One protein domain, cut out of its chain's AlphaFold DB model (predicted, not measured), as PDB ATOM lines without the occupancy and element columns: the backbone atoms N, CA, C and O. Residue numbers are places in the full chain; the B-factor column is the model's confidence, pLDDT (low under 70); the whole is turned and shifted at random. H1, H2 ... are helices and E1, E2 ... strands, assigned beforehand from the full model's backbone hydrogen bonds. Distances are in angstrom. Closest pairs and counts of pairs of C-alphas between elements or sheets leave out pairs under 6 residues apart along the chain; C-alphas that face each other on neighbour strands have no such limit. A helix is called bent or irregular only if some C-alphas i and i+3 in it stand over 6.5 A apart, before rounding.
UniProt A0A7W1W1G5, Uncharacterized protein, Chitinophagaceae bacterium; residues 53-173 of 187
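AT A GLANCE: This is residues 53 to 173 of the 187 residues of an uncharacterized protein of Chitinophagaceae bacterium (UniProt A0A7W1W1G5). A long, bent, twisted ribbon of three antiparallel strands, E1, E2 and E4, forms the body, and each of the three bends sharply partway along. At one end the short strand E3 widens the ribbon beside E4 and the small helix H2 grazes it; beyond the other end lie the very short helix H1 and a long looped stretch, of which residues 78 to 89 stick out. The printed part has 121 residues, with two named helices and four named strands in the order E1, H1, E2, H2, E3, E4; the sheet runs E1, E2, E4, E3, all antiparallel, and the class is mixed, helices and strands. The whole is extended, a rod of 68 by 28 by 21 A, with a radius of gyration of the C-alphas of 21.6 A.

HOW THE PARTS SIT: E1, residues 55 to 65, is an edge strand and bends by 52 degrees at residue 60. Its antiparallel neighbour is E2, residues 107 to 122, at 151 degrees, with N 58 and O 119 2.8 A apart, within hydrogen-bond range. E2 bends by 73 degrees at residue 117. On its other side is E4, residues 155 to 172, antiparallel at 168 degrees, with N 113 and O 167 at 2.9 A; E4 bends by 74 degrees at residue 161. E3, residues 147 to 152, is the other edge strand and forms a hairpin with E4, at 130 degrees, with N 149 and O 157 at 2.8 A. H2, residues 126 to 133, is on the sheet but only grazes it, with residues 129 to 133; its closest C-alphas to E3 are those of Lys 133 and Phe 148, 7.2 A. E2, H2 and E3 make a split strand-helix-strand unit, two strands running the same way with E4 between them, and its crossover is right-handed. H1, residues 73 to 77, is not on the sheet and is apart from H2, E3 and E4. In H1 and H2 every O i to N i+4 pair is within hydrogen-bond range.

IN THESE COORDINATES: E1 begins at C-alpha 55, (32.583, -0.921, 26.157), and is 30.1 A long. H1 is 6.7 A long, E2 36.3 A, H2 10.8 A and E3 15.5 A. E4 measures 42.8 A and ends at C-alpha 172, (1.938, -14.413, 20.608).

THE WHOLE: The C-alphas farthest apart are those of Thr 81 and Asp 153, 68.6 A. The printed part has no cut. The links H1 to E2, with 29 residues, and H2 to E3, with 13, are long; in the latter, residues 137 to 138 pair antiparallel with 141 to 142. The mean pLDDT of the printed part is 85.0, and residues 53, 79 and 80 are under 70.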
ATOM      1  N   SER A  53      33.856   5.808  26.619       67.69
ATOM      2  CA  SER A  53      34.239   5.870  25.203       67.69
ATOM      3  C   SER A  53      34.207   4.509  24.516       67.69
ATOM      4  O   SER A  53      33.904   4.451  23.330       67.69
ATOM      5  N   ASN A  54      34.491   3.431  25.252       78.62
ATOM      6  CA  ASN A  54      34.537   2.062  24.744       78.62
ATOM      7  C   ASN A  54      33.971   1.102  25.795       78.62
ATOM      8  O   ASN A  54      34.285   1.219  26.983       78.62
ATOM      9  N   VAL A  55      33.143   0.161  25.344       83.19
ATOM     10  CA  VAL A  55      32.583  -0.921  26.157       83.19
ATOM     11  C   VAL A  55      32.648  -2.203  25.341       83.19
ATOM     12  O   VAL A  55      32.067  -2.276  24.261       83.19
ATOM     13  N   ASP A  56      33.328  -3.204  25.883       85.88
ATOM     14  CA  ASP A  56      33.402  -4.561  25.365       85.88
ATOM     15  C   ASP A  56      32.687  -5.496  26.341       85.88
ATOM     16  O   ASP A  56      33.048  -5.581  27.514       85.88
ATOM     17  N   ILE A  57      31.673  -6.210  25.857       87.69
ATOM     18  CA  ILE A  57      30.905  -7.173  26.651       87.69
ATOM     19  C   ILE A  57      31.123  -8.562  26.059       87.69
ATOM     20  O   ILE A  57      30.853  -8.791  24.880       87.69
ATOM     21  N   GLY A  58      31.601  -9.491  26.880       86.00
ATOM     22  CA  GLY A  58      31.799 -10.892  26.537       86.00
ATOM     23  C   GLY A  58      31.036 -11.803  27.488       86.00
ATOM     24  O   GLY A  58      31.027 -11.590  28.693       86.00
ATOM     25  N   PHE A  59      30.389 -12.832  26.950       89.44
ATOM     26  CA  PHE A  59      29.759 -13.893  27.733       89.44
ATOM     27  C   PHE A  59      29.535 -15.127  26.859       89.44
ATOM     28  O   PHE A  59      29.521 -15.061  25.628       89.44
ATOM     29  N   LYS A  60      29.316 -16.275  27.498       84.62
ATOM     30  CA  LYS A  60      28.793 -17.481  26.843       84.62
ATOM     31  C   LYS A  60      27.283 -17.481  26.987       84.62
ATOM     32  O   LYS A  60      26.798 -17.223  28.081       84.62
ATOM     33  N   TYR A  61      26.541 -17.817  25.940       86.12
ATOM     34  CA  TYR A  61      25.080 -17.865  26.002       86.12
ATOM     35  C   TYR A  61      24.526 -19.263  25.710       86.12
ATOM     36  O   TYR A  61      25.189 -20.105  25.101       86.12
ATOM     37  N   CYS A  62      23.304 -19.517  26.172       85.94
ATOM     38  CA  CYS A  62      22.536 -20.729  25.918       85.94
ATOM     39  C   CYS A  62      21.044 -20.380  25.867       85.94
ATOM     40  O   CYS A  62      20.550 -19.656  26.728       85.94
ATOM     41  N   ILE A  63      20.320 -20.916  24.884       85.69
ATOM     42  CA  ILE A  63      18.859 -20.813  24.851       85.69
ATOM     43  C   ILE A  63      18.258 -22.041  25.519       85.69
ATOM     44  O   ILE A  63      18.562 -23.174  25.146       85.69
ATOM     45  N   VAL A  64      17.390 -21.803  26.497       82.62
ATOM     46  CA  VAL A  64      16.633 -22.845  27.189       82.62
ATOM     47  C   VAL A  64      15.195 -22.803  26.710       82.62
ATOM     48  O   VAL A  64      14.517 -21.791  26.862       82.62
ATOM     49  N   ASN A  65      14.732 -23.919  26.155       86.31
ATOM     50  CA  ASN A  65      13.347 -24.087  25.732       86.31
ATOM     51  C   ASN A  65      12.491 -24.589  26.900       86.31
ATOM     52  O   ASN A  65      12.892 -25.495  27.635       86.31
ATOM     53  N   ILE A  66      11.300 -24.020  27.050       85.62
ATOM     54  CA  ILE A  66      10.354 -24.344  28.115       85.62
ATOM     55  C   ILE A  66       9.317 -25.309  27.551       85.62
ATOM     56  O   ILE A  66       8.440 -24.926  26.778       85.62
ATOM     57  N   ASN A  67       9.393 -26.572  27.968       87.88
ATOM     58  CA  ASN A  67       8.378 -27.560  27.632       87.88
ATOM     59  C   ASN A  67       7.263 -27.549  28.687       87.88
ATOM     60  O   ASN A  67       7.534 -27.680  29.882       87.88
ATOM     61  N   ARG A  68       6.007 -27.429  28.247       87.44
ATOM     62  CA  ARG A  68       4.813 -27.511  29.100       87.44
ATOM     63  C   ARG A  68       3.945 -28.682  28.635       87.44
ATOM     64  O   ARG A  68       3.007 -28.455  27.881       87.44
ATOM     65  N   PRO A  69       4.207 -29.921  29.089       87.31
ATOM     66  CA  PRO A  69       3.420 -31.090  28.677       87.31
ATOM     67  C   PRO A  69       1.928 -30.984  29.018       87.31
ATOM     68  O   PRO A  69       1.098 -31.617  28.377       87.31
ATOM     69  N   TRP A  70       1.591 -30.177  30.025       88.19
ATOM     70  CA  TRP A  70       0.219 -29.890  30.438       88.19
ATOM     71  C   TRP A  70      -0.493 -28.868  29.539       88.19
ATOM     72  O   TRP A  70      -1.713 -28.755  29.614       88.19
ATOM     73  N   LEU A  71       0.235 -28.117  28.703       85.44
ATOM     74  CA  LEU A  71      -0.344 -27.138  27.787       85.44
ATOM     75  C   LEU A  71      -0.412 -27.727  26.383       85.44
ATOM     76  O   LEU A  71       0.561 -27.715  25.627       85.44
ATOM     77  N   TYR A  72      -1.592 -28.208  26.017       84.44
ATOM     78  CA  TYR A  72      -1.833 -28.705  24.675       84.44
ATOM     79  C   TYR A  72      -2.140 -27.531  23.740       84.44
ATOM     80  O   TYR A  72      -3.285 -27.091  23.653       84.44
ATOM     81  N   LYS A  73      -1.114 -27.000  23.060       79.12
ATOM     82  CA  LYS A  73      -1.244 -25.818  22.183       79.12
ATOM     83  C   LYS A  73      -2.354 -25.960  21.143       79.12
ATOM     84  O   LYS A  73      -3.078 -25.003  20.921       79.12
ATOM     85  N   ASN A  74      -2.574 -27.168  20.624       80.38
ATOM     86  CA  ASN A  74      -3.641 -27.410  19.658       80.38
ATOM     87  C   ASN A  74      -5.021 -27.012  20.201       80.38
ATOM     88  O   ASN A  74      -5.857 -26.610  19.415       80.38
ATOM     89  N   ILE A  75      -5.282 -27.074  21.515       79.19
ATOM     90  CA  ILE A  75      -6.559 -26.591  22.070       79.19
ATOM     91  C   ILE A  75      -6.718 -25.091  21.811       79.19
ATOM     92  O   ILE A  75      -7.793 -24.666  21.416       79.19
ATOM     93  N   LEU A  76      -5.646 -24.309  21.955       79.44
ATOM     94  CA  LEU A  76      -5.663 -22.870  21.680       79.44
ATOM     95  C   LEU A  76      -5.911 -22.563  20.193       79.44
ATOM     96  O   LEU A  76      -6.507 -21.535  19.891       79.44
ATOM     97  N   ASP A  77      -5.504 -23.467  19.296       72.50
ATOM     98  CA  ASP A  77      -5.632 -23.319  17.838       72.50
ATOM     99  C   ASP A  77      -6.892 -23.985  17.248       72.50
ATOM    100  O   ASP A  77      -7.235 -23.758  16.085       72.50
ATOM    101  N   ILE A  78      -7.584 -24.851  18.002       73.06
ATOM    102  CA  ILE A  78      -8.773 -25.545  17.502       73.06
ATOM    103  C   ILE A  78      -9.933 -24.553  17.426       73.06
ATOM    104  O   ILE A  78     -10.533 -24.151  18.425       73.06
ATOM    105  N   ASN A  79     -10.298 -24.234  16.192       63.12
ATOM    106  CA  ASN A  79     -11.405 -23.352  15.882       63.12
ATOM    107  C   ASN A  79     -12.750 -24.059  16.146       63.12
ATOM    108  O   ASN A  79     -13.028 -25.124  15.598       63.12
ATOM    109  N   GLN A  80     -13.600 -23.415  16.956       67.56
ATOM    110  CA  GLN A  80     -15.058 -23.623  17.064       67.56
ATOM    111  C   GLN A  80     -15.590 -24.859  17.816       67.56
ATOM    112  O   GLN A  80     -16.806 -24.997  17.922       67.56
ATOM    113  N   THR A  81     -14.758 -25.740  18.378       72.69
ATOM    114  CA  THR A  81     -15.270 -26.908  19.144       72.69
ATOM    115  C   THR A  81     -15.363 -26.684  20.652       72.69
ATOM    116  O   THR A  81     -15.891 -27.537  21.364       72.69
ATOM    117  N   TRP A  82     -14.878 -25.548  21.154       80.50
ATOM    118  CA  TRP A  82     -14.885 -25.236  22.577       80.50
ATOM    119  C   TRP A  82     -14.985 -23.725  22.819       80.50
ATOM    120  O   TRP A  82     -14.519 -22.918  22.017       80.50
ATOM    121  N   TYR A  83     -15.597 -23.365  23.944       87.00
ATOM    122  CA  TYR A  83     -15.681 -22.010  24.487       87.00
ATOM    123  C   TYR A  83     -15.374 -22.061  25.987       87.00
ATOM    124  O   TYR A  83     -15.373 -23.135  26.595       87.00
ATOM    125  N   CYS A  84     -15.133 -20.905  26.600       86.88
ATOM    126  CA  CYS A  84     -15.044 -20.799  28.052       86.88
ATOM    127  C   CYS A  84     -16.350 -20.242  28.613       86.88
ATOM    128  O   CYS A  84     -16.781 -19.164  28.209       86.88
ATOM    129  N   THR A  85     -16.957 -20.958  29.558       88.75
ATOM    130  CA  THR A  85     -18.186 -20.522  30.229       88.75
ATOM    131  C   THR A  85     -18.000 -19.148  30.877       88.75
ATOM    132  O   THR A  85     -17.020 -18.919  31.586       88.75
ATOM    133  N   GLY A  86     -18.940 -18.238  30.632       88.75
ATOM    134  CA  GLY A  86     -18.947 -16.871  31.144       88.75
ATOM    135  C   GLY A  86     -17.958 -15.912  30.478       88.75
ATOM    136  O   GLY A  86     -17.837 -14.783  30.947       88.75
ATOM    137  N   LEU A  87     -17.251 -16.319  29.417       90.44
ATOM    138  CA  LEU A  87     -16.283 -15.465  28.724       90.44
ATOM    139  C   LEU A  87     -16.721 -15.148  27.294       90.44
ATOM    140  O   LEU A  87     -17.271 -15.987  26.579       90.44
ATOM    141  N   ALA A  88     -16.428 -13.920  26.873       90.00
ATOM    142  CA  ALA A  88     -16.510 -13.524  25.476       90.00
ATOM    143  C   ALA A  88     -15.321 -14.088  24.682       90.00
ATOM    144  O   ALA A  88     -14.267 -14.415  25.239       90.00
ATOM    145  N   GLU A  89     -15.481 -14.171  23.365       89.00
ATOM    146  CA  GLU A  89     -14.366 -14.446  22.467       89.00
ATOM    147  C   GLU A  89     -13.216 -13.440  22.656       89.00
ATOM    148  O   GLU A  89     -13.422 -12.276  22.994       89.00
ATOM    149  N   GLY A  90     -11.981 -13.891  22.442       88.44
ATOM    150  CA  GLY A  90     -10.789 -13.044  22.531       88.44
ATOM    151  C   GLY A  90     -10.454 -12.512  23.932       88.44
ATOM    152  O   GLY A  90      -9.565 -11.674  24.064       88.44
ATOM    153  N   PHE A  91     -11.131 -12.987  24.984       89.44
ATOM    154  CA  PHE A  91     -10.912 -12.519  26.356       89.44
ATOM    155  C   PHE A  91      -9.461 -12.705  26.839       89.44
ATOM    156  O   PHE A  91      -8.919 -11.856  27.553       89.44
ATOM    157  N   PHE A  92      -8.816 -13.815  26.467       88.69
ATOM    158  CA  PHE A  92      -7.436 -14.084  26.867       88.69
ATOM    159  C   PHE A  92      -6.422 -13.521  25.877       88.69
ATOM    160  O   PHE A  92      -5.414 -12.982  26.306       88.69
ATOM    161  N   SER A  93      -6.676 -13.598  24.579       89.06
ATOM    162  CA  SER A  93      -5.844 -12.958  23.561       89.06
ATOM    163  C   SER A  93      -6.718 -12.600  22.377       89.06
ATOM    164  O   SER A  93      -7.600 -13.378  22.006       89.06
ATOM    165  N   THR A  94      -6.462 -11.449  21.763       86.88
ATOM    166  CA  THR A  94      -7.140 -11.033  20.528       86.88
ATOM    167  C   THR A  94      -6.521 -11.672  19.283       86.88
ATOM    168  O   THR A  94      -7.120 -11.620  18.211       86.88
ATOM    169  N   GLY A  95      -5.350 -12.307  19.417       84.44
ATOM    170  CA  GLY A  95      -4.565 -12.836  18.298       84.44
ATOM    171  C   GLY A  95      -3.687 -11.795  17.607       84.44
ATOM    172  O   GLY A  95      -3.012 -12.116  16.631       84.44
ATOM    173  N   GLU A  96      -3.680 -10.554  18.096       82.94
ATOM    174  CA  GLU A  96      -2.822  -9.505  17.559       82.94
ATOM    175  C   GLU A  96      -1.378  -9.659  18.054       82.94
ATOM    176  O   GLU A  96      -1.121  -9.990  19.212       82.94
ATOM    177  N   THR A  97      -0.422  -9.381  17.167       77.44
ATOM    178  CA  THR A  97       1.027  -9.421  17.442       77.44
ATOM    179  C   THR A  97       1.582  -8.072  17.910       77.44
ATOM    180  O   THR A  97       2.794  -7.857  17.892       77.44
ATOM    181  N   SER A  98       0.699  -7.147  18.286       75.81
ATOM    182  CA  SER A  98       1.033  -5.788  18.709       75.81
ATOM    183  C   SER A  98       0.579  -5.529  20.146       75.81
ATOM    184  O   SER A  98      -0.154  -6.329  20.728       75.81
ATOM    185  N   GLU A  99       0.971  -4.382  20.704       71.81
ATOM    186  CA  GLU A  99       0.552  -3.914  22.037       71.81
ATOM    187  C   GLU A  99      -0.973  -3.795  22.192       71.81
ATOM    188  O   GLU A  99      -1.488  -3.803  23.305       71.81
ATOM    189  N   ASN A 100      -1.716  -3.759  21.081       76.31
ATOM    190  CA  ASN A 100      -3.178  -3.731  21.074       76.31
ATOM    191  C   ASN A 100      -3.822  -5.075  21.460       76.31
ATOM    192  O   ASN A 100      -5.049  -5.163  21.583       76.31
ATOM    193  N   ASN A 101      -3.022  -6.120  21.700       80.00
ATOM    194  CA  ASN A 101      -3.500  -7.359  22.295       80.00
ATOM    195  C   ASN A 101      -3.816  -7.164  23.787       80.00
ATOM    196  O   ASN A 101      -3.063  -7.552  24.676       80.00
ATOM    197  N   ASN A 102      -4.981  -6.571  24.045       80.56
ATOM    198  CA  ASN A 102      -5.495  -6.255  25.381       80.56
ATOM    199  C   ASN A 102      -6.033  -7.482  26.147       80.56
ATOM    200  O   ASN A 102      -6.697  -7.339  27.180       80.56
ATOM    201  N   GLY A 103      -5.788  -8.691  25.637       83.44
ATOM    202  CA  GLY A 103      -6.179  -9.930  26.292       83.44
ATOM    203  C   GLY A 103      -5.411 -10.170  27.596       83.44
ATOM    204  O   GLY A 103      -4.330  -9.633  27.828       83.44
ATOM    205  N   LYS A 104      -5.969 -10.994  28.491       87.00
ATOM    206  CA  LYS A 104      -5.333 -11.320  29.788       87.00
ATOM    207  C   LYS A 104      -4.083 -12.208  29.685       87.00
ATOM    208  O   LYS A 104      -3.322 -12.296  30.644       87.00
ATOM    209  N   LEU A 105      -3.888 -12.875  28.555       87.44
ATOM    210  CA  LEU A 105      -2.762 -13.744  28.235       87.44
ATOM    211  C   LEU A 105      -2.376 -13.545  26.752       87.44
ATOM    212  O   LEU A 105      -2.659 -14.407  25.924       87.44
ATOM    213  N   PRO A 106      -1.749 -12.409  26.396       86.25
ATOM    214  CA  PRO A 106      -1.479 -12.052  25.000       86.25
ATOM    215  C   PRO A 106      -0.306 -12.840  24.393       86.25
ATOM    216  O   PRO A 106      -0.240 -13.059  23.185       86.25
ATOM    217  N   SER A 107       0.632 -13.290  25.227       87.00
ATOM    218  CA  SER A 107       1.790 -14.071  24.796       87.00
ATOM    219  C   SER A 107       2.184 -15.123  25.828       87.00
ATOM    220  O   SER A 107       1.864 -15.024  27.016       87.00
ATOM    221  N   LEU A 108       2.884 -16.153  25.358       86.25
ATOM    222  CA  LEU A 108       3.400 -17.240  26.172       86.25
ATOM    223  C   LEU A 108       4.932 -17.289  26.066       86.25
ATOM    224  O   LEU A 108       5.456 -17.462  24.966       86.25
ATOM    225  N   PRO A 109       5.670 -17.230  27.186       88.75
ATOM    226  CA  PRO A 109       7.117 -17.429  27.171       88.75
ATOM    227  C   PRO A 109       7.454 -18.860  26.746       88.75
ATOM    228  O   PRO A 109       7.089 -19.811  27.443       88.75
ATOM    229  N   VAL A 110       8.144 -19.038  25.624       86.19
ATOM    230  CA  VAL A 110       8.511 -20.358  25.079       86.19
ATOM    231  C   VAL A 110       9.960 -20.720  25.349       86.19
ATOM    232  O   VAL A 110      10.260 -21.894  25.558       86.19
ATOM    233  N   SER A 111      10.837 -19.725  25.422       85.75
ATOM    234  CA  SER A 111      12.257 -19.936  25.686       85.75
ATOM    235  C   SER A 111      12.839 -18.756  26.454       85.75
ATOM    236  O   SER A 111      12.243 -17.685  26.526       85.75
ATOM    237  N   MET A 112      14.020 -18.945  27.027       84.25
ATOM    238  CA  MET A 112      14.790 -17.880  27.664       84.25
ATOM    239  C   MET A 112      16.251 -17.953  27.242       84.25
ATOM    240  O   MET A 112      16.771 -19.032  26.943       84.25
ATOM    241  N   ILE A 113      16.909 -16.800  27.227       84.56
ATOM    242  CA  ILE A 113      18.325 -16.673  26.904       84.56
ATOM    243  C   ILE A 113      19.089 -16.545  28.216       84.56
ATOM    244  O   ILE A 113      18.935 -15.569  28.952       84.56
ATOM    245  N   LEU A 114      19.909 -17.549  28.501       86.19
ATOM    246  CA  LEU A 114      20.849 -17.555  29.611       86.19
ATOM    247  C   LEU A 114      22.224 -17.126  29.126       86.19
ATOM    248  O   LEU A 114      22.652 -17.532  28.046       86.19
ATOM    249  N   ILE A 115      22.949 -16.403  29.966       86.94
ATOM    250  CA  ILE A 115      24.375 -16.152  29.798       86.94
ATOM    251  C   ILE A 115      25.159 -16.655  31.004       86.94
ATOM    252  O   ILE A 115      24.610 -16.825  32.092       86.94
ATOM    253  N   LYS A 116      26.448 -16.907  30.797       89.31
ATOM    254  CA  LYS A 116      27.417 -17.343  31.798       89.31
ATOM    255  C   LYS A 116      28.775 -16.715  31.504       89.31
ATOM    256  O   LYS A 116      29.110 -16.524  30.335       89.31
ATOM    257  N   ASP A 117      29.576 -16.514  32.547       90.38
ATOM    258  CA  ASP A 117      30.934 -15.968  32.447       90.38
ATOM    259  C   ASP A 117      30.905 -14.572  31.794       90.38
ATOM    260  O   ASP A 117      31.526 -14.354  30.754       90.38
ATOM    261  N   LEU A 118      30.111 -13.659  32.366       90.75
ATOM    262  CA  LEU A 118      30.014 -12.271  31.919       90.75
ATOM    263  C   LEU A 118      31.319 -11.531  32.222       90.75
ATOM    264  O   LEU A 118      31.821 -11.579  33.340       90.75
ATOM    265  N   SER A 119      31.827 -10.815  31.230       92.50
ATOM    266  CA  SER A 119      32.996  -9.950  31.300       92.50
ATOM    267  C   SER A 119      32.650  -8.635  30.615       92.50
ATOM    268  O   SER A 119      32.291  -8.621  29.439       92.50
ATOM    269  N   ILE A 120      32.716  -7.534  31.355       90.31
ATOM    270  CA  ILE A 120      32.508  -6.185  30.832       90.31
ATOM    271  C   ILE A 120      33.823  -5.440  31.001       90.31
ATOM    272  O   ILE A 120      34.280  -5.233  32.122       90.31
ATOM    273  N   THR A 121      34.427  -5.045  29.887       90.69
ATOM    274  CA  THR A 121      35.612  -4.191  29.867       90.69
ATOM    275  C   THR A 121      35.208  -2.812  29.376       90.69
ATOM    276  O   THR A 121      34.655  -2.681  28.288       90.69
ATOM    277  N   ALA A 122      35.459  -1.774  30.166       88.56
ATOM    278  CA  ALA A 122      35.088  -0.413  29.802       88.56
ATOM    279  C   ALA A 122      36.045   0.630  30.380       88.56
ATOM    280  O   ALA A 122      36.774   0.384  31.344       88.56
ATOM    281  N   THR A 123      36.006   1.826  29.799       89.56
ATOM    282  CA  THR A 123      36.789   2.979  30.255       89.56
ATOM    283  C   THR A 123      35.928   3.884  31.144       89.56
ATOM    284  O   THR A 123      35.456   4.932  30.699       89.56
ATOM    285  N   PHE A 124      35.663   3.473  32.388       84.75
ATOM    286  CA  PHE A 124      34.914   4.301  33.344       84.75
ATOM    287  C   PHE A 124      35.741   5.496  33.835       84.75
ATOM    288  O   PHE A 124      36.952   5.398  34.032       84.75
ATOM    289  N   ASN A 125      35.078   6.629  34.076       86.75
ATOM    290  CA  ASN A 125      35.666   7.694  34.889       86.75
ATOM    291  C   ASN A 125      35.602   7.314  36.383       86.75
ATOM    292  O   ASN A 125      34.879   6.395  36.757       86.75
ATOM    293  N   ALA A 126      36.336   8.024  37.245       85.38
ATOM    294  CA  ALA A 126      36.415   7.686  38.671       85.38
ATOM    295  C   ALA A 126      35.039   7.640  39.369       85.38
ATOM    296  O   ALA A 126      34.778   6.724  40.143       85.38
ATOM    297  N   GLY A 127      34.140   8.578  39.053       85.31
ATOM    298  CA  GLY A 127      32.794   8.610  39.632       85.31
ATOM    299  C   GLY A 127      31.898   7.479  39.122       85.31
ATOM    300  O   GLY A 127      31.198   6.843  39.901       85.31
ATOM    301  N   ASP A 128      31.947   7.182  37.825       85.62
ATOM    302  CA  ASP A 128      31.209   6.080  37.203       85.62
ATOM    303  C   ASP A 128      31.729   4.726  37.686       85.62
ATOM    304  O   ASP A 128      30.941   3.805  37.866       85.62
ATOM    305  N   TRP A 129      33.029   4.613  37.966       88.00
ATOM    306  CA  TRP A 129      33.621   3.415  38.548       88.00
ATOM    307  C   TRP A 129      33.138   3.166  39.978       88.00
ATOM    308  O   TRP A 129      32.795   2.038  40.331       88.00
ATOM    309  N   GLU A 130      33.052   4.214  40.800       88.06
ATOM    310  CA  GLU A 130      32.459   4.116  42.137       88.06
ATOM    311  C   GLU A 130      30.958   3.809  42.072       88.06
ATOM    312  O   GLU A 130      30.471   2.954  42.813       88.06
ATOM    313  N   ASN A 131      30.222   4.433  41.150       87.00
ATOM    314  CA  ASN A 131      28.807   4.130  40.933       87.00
ATOM    315  C   ASN A 131      28.604   2.679  40.463       87.00
ATOM    316  O   ASN A 131      27.686   2.018  40.939       87.00
ATOM    317  N   ALA A 132      29.473   2.168  39.587       85.62
ATOM    318  CA  ALA A 132      29.432   0.792  39.098       85.62
ATOM    319  C   ALA A 132      29.741  -0.232  40.200       85.62
ATOM    320  O   ALA A 132      29.186  -1.318  40.189       85.62
ATOM    321  N   LYS A 133      30.585   0.090  41.185       86.75
ATOM    322  CA  LYS A 133      30.811  -0.799  42.342       86.75
ATOM    323  C   LYS A 133      29.618  -0.865  43.286       86.75
ATOM    324  O   LYS A 133      29.382  -1.891  43.906       86.75
ATOM    325  N   ASN A 134      28.878   0.234  43.386       87.00
ATOM    326  CA  ASN A 134      27.617   0.282  44.121       87.00
ATOM    327  C   ASN A 134      26.441  -0.212  43.267       87.00
ATOM    328  O   ASN A 134      25.288  -0.096  43.678       87.00
ATOM    329  N   ALA A 135      26.735  -0.732  42.071       83.12
ATOM    330  CA  ALA A 135      25.762  -1.256  41.153       83.12
ATOM    331  C   ALA A 135      25.449  -2.727  41.352       83.12
ATOM    332  O   ALA A 135      26.287  -3.526  41.736       83.12
ATOM    333  N   VAL A 136      24.257  -3.105  40.923       81.94
ATOM    334  CA  VAL A 136      23.811  -4.497  40.834       81.94
ATOM    335  C   VAL A 136      23.447  -4.881  39.434       81.94
ATOM    336  O   VAL A 136      23.386  -6.055  39.115       81.94
ATOM    337  N   ALA A 137      23.210  -3.912  38.576       79.62
ATOM    338  CA  ALA A 137      23.016  -4.180  37.185       79.62
ATOM    339  C   ALA A 137      23.715  -3.113  36.358       79.62
ATOM    340  O   ALA A 137      24.032  -2.017  36.823       79.62
ATOM    341  N   LEU A 138      24.000  -3.508  35.134       80.00
ATOM    342  CA  LEU A 138      24.343  -2.664  34.023       80.00
ATOM    343  C   LEU A 138      23.297  -2.997  32.966       80.00
ATOM    344  O   LEU A 138      23.448  -3.957  32.214       80.00
ATOM    345  N   ASP A 139      22.215  -2.218  32.970       75.50
ATOM    346  CA  ASP A 139      21.041  -2.420  32.115       75.50
ATOM    347  C   ASP A 139      20.362  -3.760  32.452       75.50
ATOM    348  O   ASP A 139      19.820  -3.930  33.547       75.50
ATOM    349  N   SER A 140      20.425  -4.734  31.550       74.75
ATOM    350  CA  SER A 140      19.869  -6.080  31.713       74.75
ATOM    351  C   SER A 140      20.856  -7.081  32.331       74.75
ATOM    352  O   SER A 140      20.496  -8.236  32.567       74.75
ATOM    353  N   LEU A 141      22.094  -6.658  32.604       82.12
ATOM    354  CA  LEU A 141      23.174  -7.519  33.086       82.12
ATOM    355  C   LEU A 141      23.382  -7.344  34.586       82.12
ATOM    356  O   LEU A 141      23.751  -6.269  35.036       82.12
ATOM    357  N   ASN A 142      23.212  -8.405  35.364       85.38
ATOM    358  CA  ASN A 142      23.472  -8.407  36.798       85.38
ATOM    359  C   ASN A 142      24.985  -8.411  37.094       85.38
ATOM    360  O   ASN A 142      25.721  -9.291  36.628       85.38
ATOM    361  N   ILE A 143      25.415  -7.445  37.906       87.94
ATOM    362  CA  ILE A 143      26.781  -7.226  38.388       87.94
ATOM    363  C   ILE A 143      26.889  -7.078  39.920       87.94
ATOM    364  O   ILE A 143      27.957  -6.721  40.401       87.94
ATOM    365  N   ALA A 144      25.835  -7.373  40.696       83.38
ATOM    366  CA  ALA A 144      25.847  -7.217  42.165       83.38
ATOM    367  C   ALA A 144      26.994  -7.955  42.857       83.38
ATOM    368  O   ALA A 144      27.593  -7.460  43.804       83.38
ATOM    369  N   GLU A 145      27.274  -9.164  42.383       82.75
ATOM    370  CA  GLU A 145      28.310 -10.043  42.921       82.75
ATOM    371  C   GLU A 145      29.474 -10.179  41.930       82.75
ATOM    372  O   GLU A 145      30.123 -11.221  41.859       82.75
ATOM    373  N   ALA A 146      29.687  -9.159  41.092       88.31
ATOM    374  CA  ALA A 146      30.778  -9.167  40.134       88.31
ATOM    375  C   ALA A 146      32.118  -8.823  40.799       88.31
ATOM    376  O   ALA A 146      32.199  -8.012  41.721       88.31
ATOM    377  N   ASP A 147      33.189  -9.402  40.270       92.94
ATOM    378  CA  ASP A 147      34.553  -9.034  40.605       92.94
ATOM    379  C   ASP A 147      34.952  -7.784  39.814       92.94
ATOM    380  O   ASP A 147      34.957  -7.780  38.581       92.94
ATOM    381  N   PHE A 148      35.327  -6.726  40.531       92.69
ATOM    382  CA  PHE A 148      35.776  -5.459  39.956       92.69
ATOM    383  C   PHE A 148      37.306  -5.394  39.953       92.69
ATOM    384  O   PHE A 148      37.940  -5.394  41.011       92.69
ATOM    385  N   LYS A 149      37.911  -5.304  38.766       93.38
ATOM    386  CA  LYS A 149      39.364  -5.233  38.568       93.38
ATOM    387  C   LYS A 149      39.731  -3.975  37.789       93.38
ATOM    388  O   LYS A 149      39.184  -3.714  36.721       93.38
ATOM    389  N   ASP A 150      40.683  -3.218  38.314       91.12
ATOM    390  CA  ASP A 150      41.341  -2.141  37.578       91.12
ATOM    391  C   ASP A 150      42.529  -2.745  36.815       91.12
ATOM    392  O   ASP A 150      43.411  -3.360  37.418       91.12
ATOM    393  N   LEU A 151      42.504  -2.647  35.484       87.50
ATOM    394  CA  LEU A 151      43.532  -3.203  34.603       87.50
ATOM    395  C   LEU A 151      44.659  -2.199  34.307       87.50
ATOM    396  O   LEU A 151      45.603  -2.551  33.598       87.50
ATOM    397  N   GLY A 152      44.578  -0.972  34.833       83.75
ATOM    398  CA  GLY A 152      45.457   0.131  34.448       83.75
ATOM    399  C   GLY A 152      45.038   0.780  33.124       83.75
ATOM    400  O   GLY A 152      44.127   0.322  32.434       83.75
ATOM    401  N   ASP A 153      45.678   1.898  32.770       82.88
ATOM    402  CA  ASP A 153      45.392   2.669  31.546       82.88
ATOM    403  C   ASP A 153      43.910   3.080  31.383       82.88
ATOM    404  O   ASP A 153      43.366   3.082  30.277       82.88
ATOM    405  N   ASN A 154      43.241   3.427  32.494       82.12
ATOM    406  CA  ASN A 154      41.802   3.727  32.583       82.12
ATOM    407  C   ASN A 154      40.871   2.572  32.163       82.12
ATOM    408  O   ASN A 154      39.677   2.797  31.951       82.12
ATOM    409  N   LYS A 155      41.375   1.340  32.042       88.31
ATOM    410  CA  LYS A 155      40.564   0.170  31.700       88.31
ATOM    411  C   LYS A 155      40.103  -0.546  32.954       88.31
ATOM    412  O   LYS A 155      40.895  -0.936  33.804       88.31
ATOM    413  N   HIS A 156      38.809  -0.796  33.001       91.44
ATOM    414  CA  HIS A 156      38.158  -1.462  34.108       91.44
ATOM    415  C   HIS A 156      37.479  -2.726  33.612       91.44
ATOM    416  O   HIS A 156      36.892  -2.737  32.529       91.44
ATOM    417  N   LEU A 157      37.553  -3.773  34.420       92.25
ATOM    418  CA  LEU A 157      36.992  -5.081  34.143       92.25
ATOM    419  C   LEU A 157      36.002  -5.453  35.250       92.25
ATOM    420  O   LEU A 157      36.334  -5.397  36.433       92.25
ATOM    421  N   ILE A 158      34.794  -5.833  34.847       92.56
ATOM    422  CA  ILE A 158      33.728  -6.340  35.712       92.56
ATOM    423  C   ILE A 158      33.439  -7.774  35.273       92.56
ATOM    424  O   ILE A 158      33.020  -7.999  34.135       92.56
ATOM    425  N   GLU A 159      33.677  -8.746  36.149       94.25
ATOM    426  CA  GLU A 159      33.481 -10.168  35.850       94.25
ATOM    427  C   GLU A 159      32.394 -10.776  36.729       94.25
ATOM    428  O   GLU A 159      32.482 -10.750  37.948       94.25
ATOM    429  N   SER A 160      31.386 -11.390  36.114       92.12
ATOM    430  CA  SER A 160      30.373 -12.176  36.817       92.12
ATOM    431  C   SER A 160      30.381 -13.610  36.274       92.12
ATOM    432  O   SER A 160      29.844 -13.874  35.191       92.12
ATOM    433  N   PRO A 161      30.992 -14.576  36.991       89.44
ATOM    434  CA  PRO A 161      31.062 -15.974  36.548       89.44
ATOM    435  C   PRO A 161      29.707 -16.700  36.631       89.44
ATOM    436  O   PRO A 161      29.558 -17.823  36.133       89.44
ATOM    437  N   GLY A 162      28.722 -16.074  37.281       87.56
ATOM    438  CA  GLY A 162      27.381 -16.603  37.483       87.56
ATOM    439  C   GLY A 162      26.598 -16.812  36.185       87.56
ATOM    440  O   GLY A 162      26.957 -16.330  35.110       87.56
ATOM    441  N   VAL A 163      25.502 -17.563  36.300       89.00
ATOM    442  CA  VAL A 163      24.511 -17.709  35.228       89.00
ATOM    443  C   VAL A 163      23.393 -16.701  35.462       89.00
ATOM    444  O   VAL A 163      22.895 -16.601  36.580       89.00
ATOM    445  N   GLN A 164      22.963 -16.004  34.415       87.12
ATOM    446  CA  GLN A 164      21.865 -15.037  34.485       87.12
ATOM    447  C   GLN A 164      20.988 -15.097  33.228       87.12
ATOM    448  O   GLN A 164      21.451 -15.512  32.166       87.12
ATOM    449  N   ILE A 165      19.715 -14.723  33.357       85.62
ATOM    450  CA  ILE A 165      18.765 -14.623  32.239       85.62
ATOM    451  C   ILE A 165      18.818 -13.191  31.710       85.62
ATOM    452  O   ILE A 165      18.616 -12.267  32.490       85.62
ATOM    453  N   ILE A 166      19.040 -13.015  30.407       83.69
ATOM    454  CA  ILE A 166      19.068 -11.684  29.766       83.69
ATOM    455  C   ILE A 166      17.823 -11.386  28.934       83.69
ATOM    456  O   ILE A 166      17.637 -10.269  28.467       83.69
ATOM    457  N   GLY A 167      16.973 -12.386  28.707       81.81
ATOM    458  CA  GLY A 167      15.788 -12.196  27.891       81.81
ATOM    459  C   GLY A 167      14.890 -13.417  27.829       81.81
ATOM    460  O   GLY A 167      15.322 -14.555  28.037       81.81
ATOM    461  N   TRP A 168      13.634 -13.147  27.498       83.25
ATOM    462  CA  TRP A 168      12.608 -14.144  27.237       83.25
ATOM    463  C   TRP A 168      12.210 -14.080  25.771       83.25
ATOM    464  O   TRP A 168      12.131 -13.008  25.177       83.25
ATOM    465  N   ILE A 169      11.959 -15.246  25.195       83.25
ATOM    466  CA  ILE A 169      11.372 -15.396  23.874       83.25
ATOM    467  C   ILE A 169       9.921 -15.788  24.108       83.25
ATOM    468  O   ILE A 169       9.642 -16.839  24.698       83.25
ATOM    469  N   CYS A 170       9.013 -14.934  23.658       86.25
ATOM    470  CA  CYS A 170       7.578 -15.120  23.797       86.25
ATOM    471  C   CYS A 170       6.944 -15.356  22.427       86.25
ATOM    472  O   CYS A 170       7.346 -14.765  21.429       86.25
ATOM    473  N   GLU A 171       5.942 -16.222  22.398       86.19
ATOM    474  CA  GLU A 171       5.096 -16.470  21.236       86.19
ATOM    475  C   GLU A 171       3.747 -15.799  21.483       86.19
ATOM    476  O   GLU A 171       3.151 -15.992  22.547       86.19
ATOM    477  N   TYR A 172       3.279 -14.988  20.535       86.44
ATOM    478  CA  TYR A 172       1.938 -14.413  20.608       86.44
ATOM    479  C   TYR A 172       0.907 -15.525  20.514       86.44
ATOM    480  O   TYR A 172       1.007 -16.401  19.654       86.44
ATOM    481  N   LEU A 173      -0.073 -15.494  21.410       86.62
ATOM    482  CA  LEU A 173      -1.145 -16.472  21.371       86.62
ATOM    483  C   LEU A 173      -2.201 -16.053  20.341       86.62
ATOM    484  O   LEU A 173      -2.445 -14.852  20.188       86.62
TER     485      LEU A 173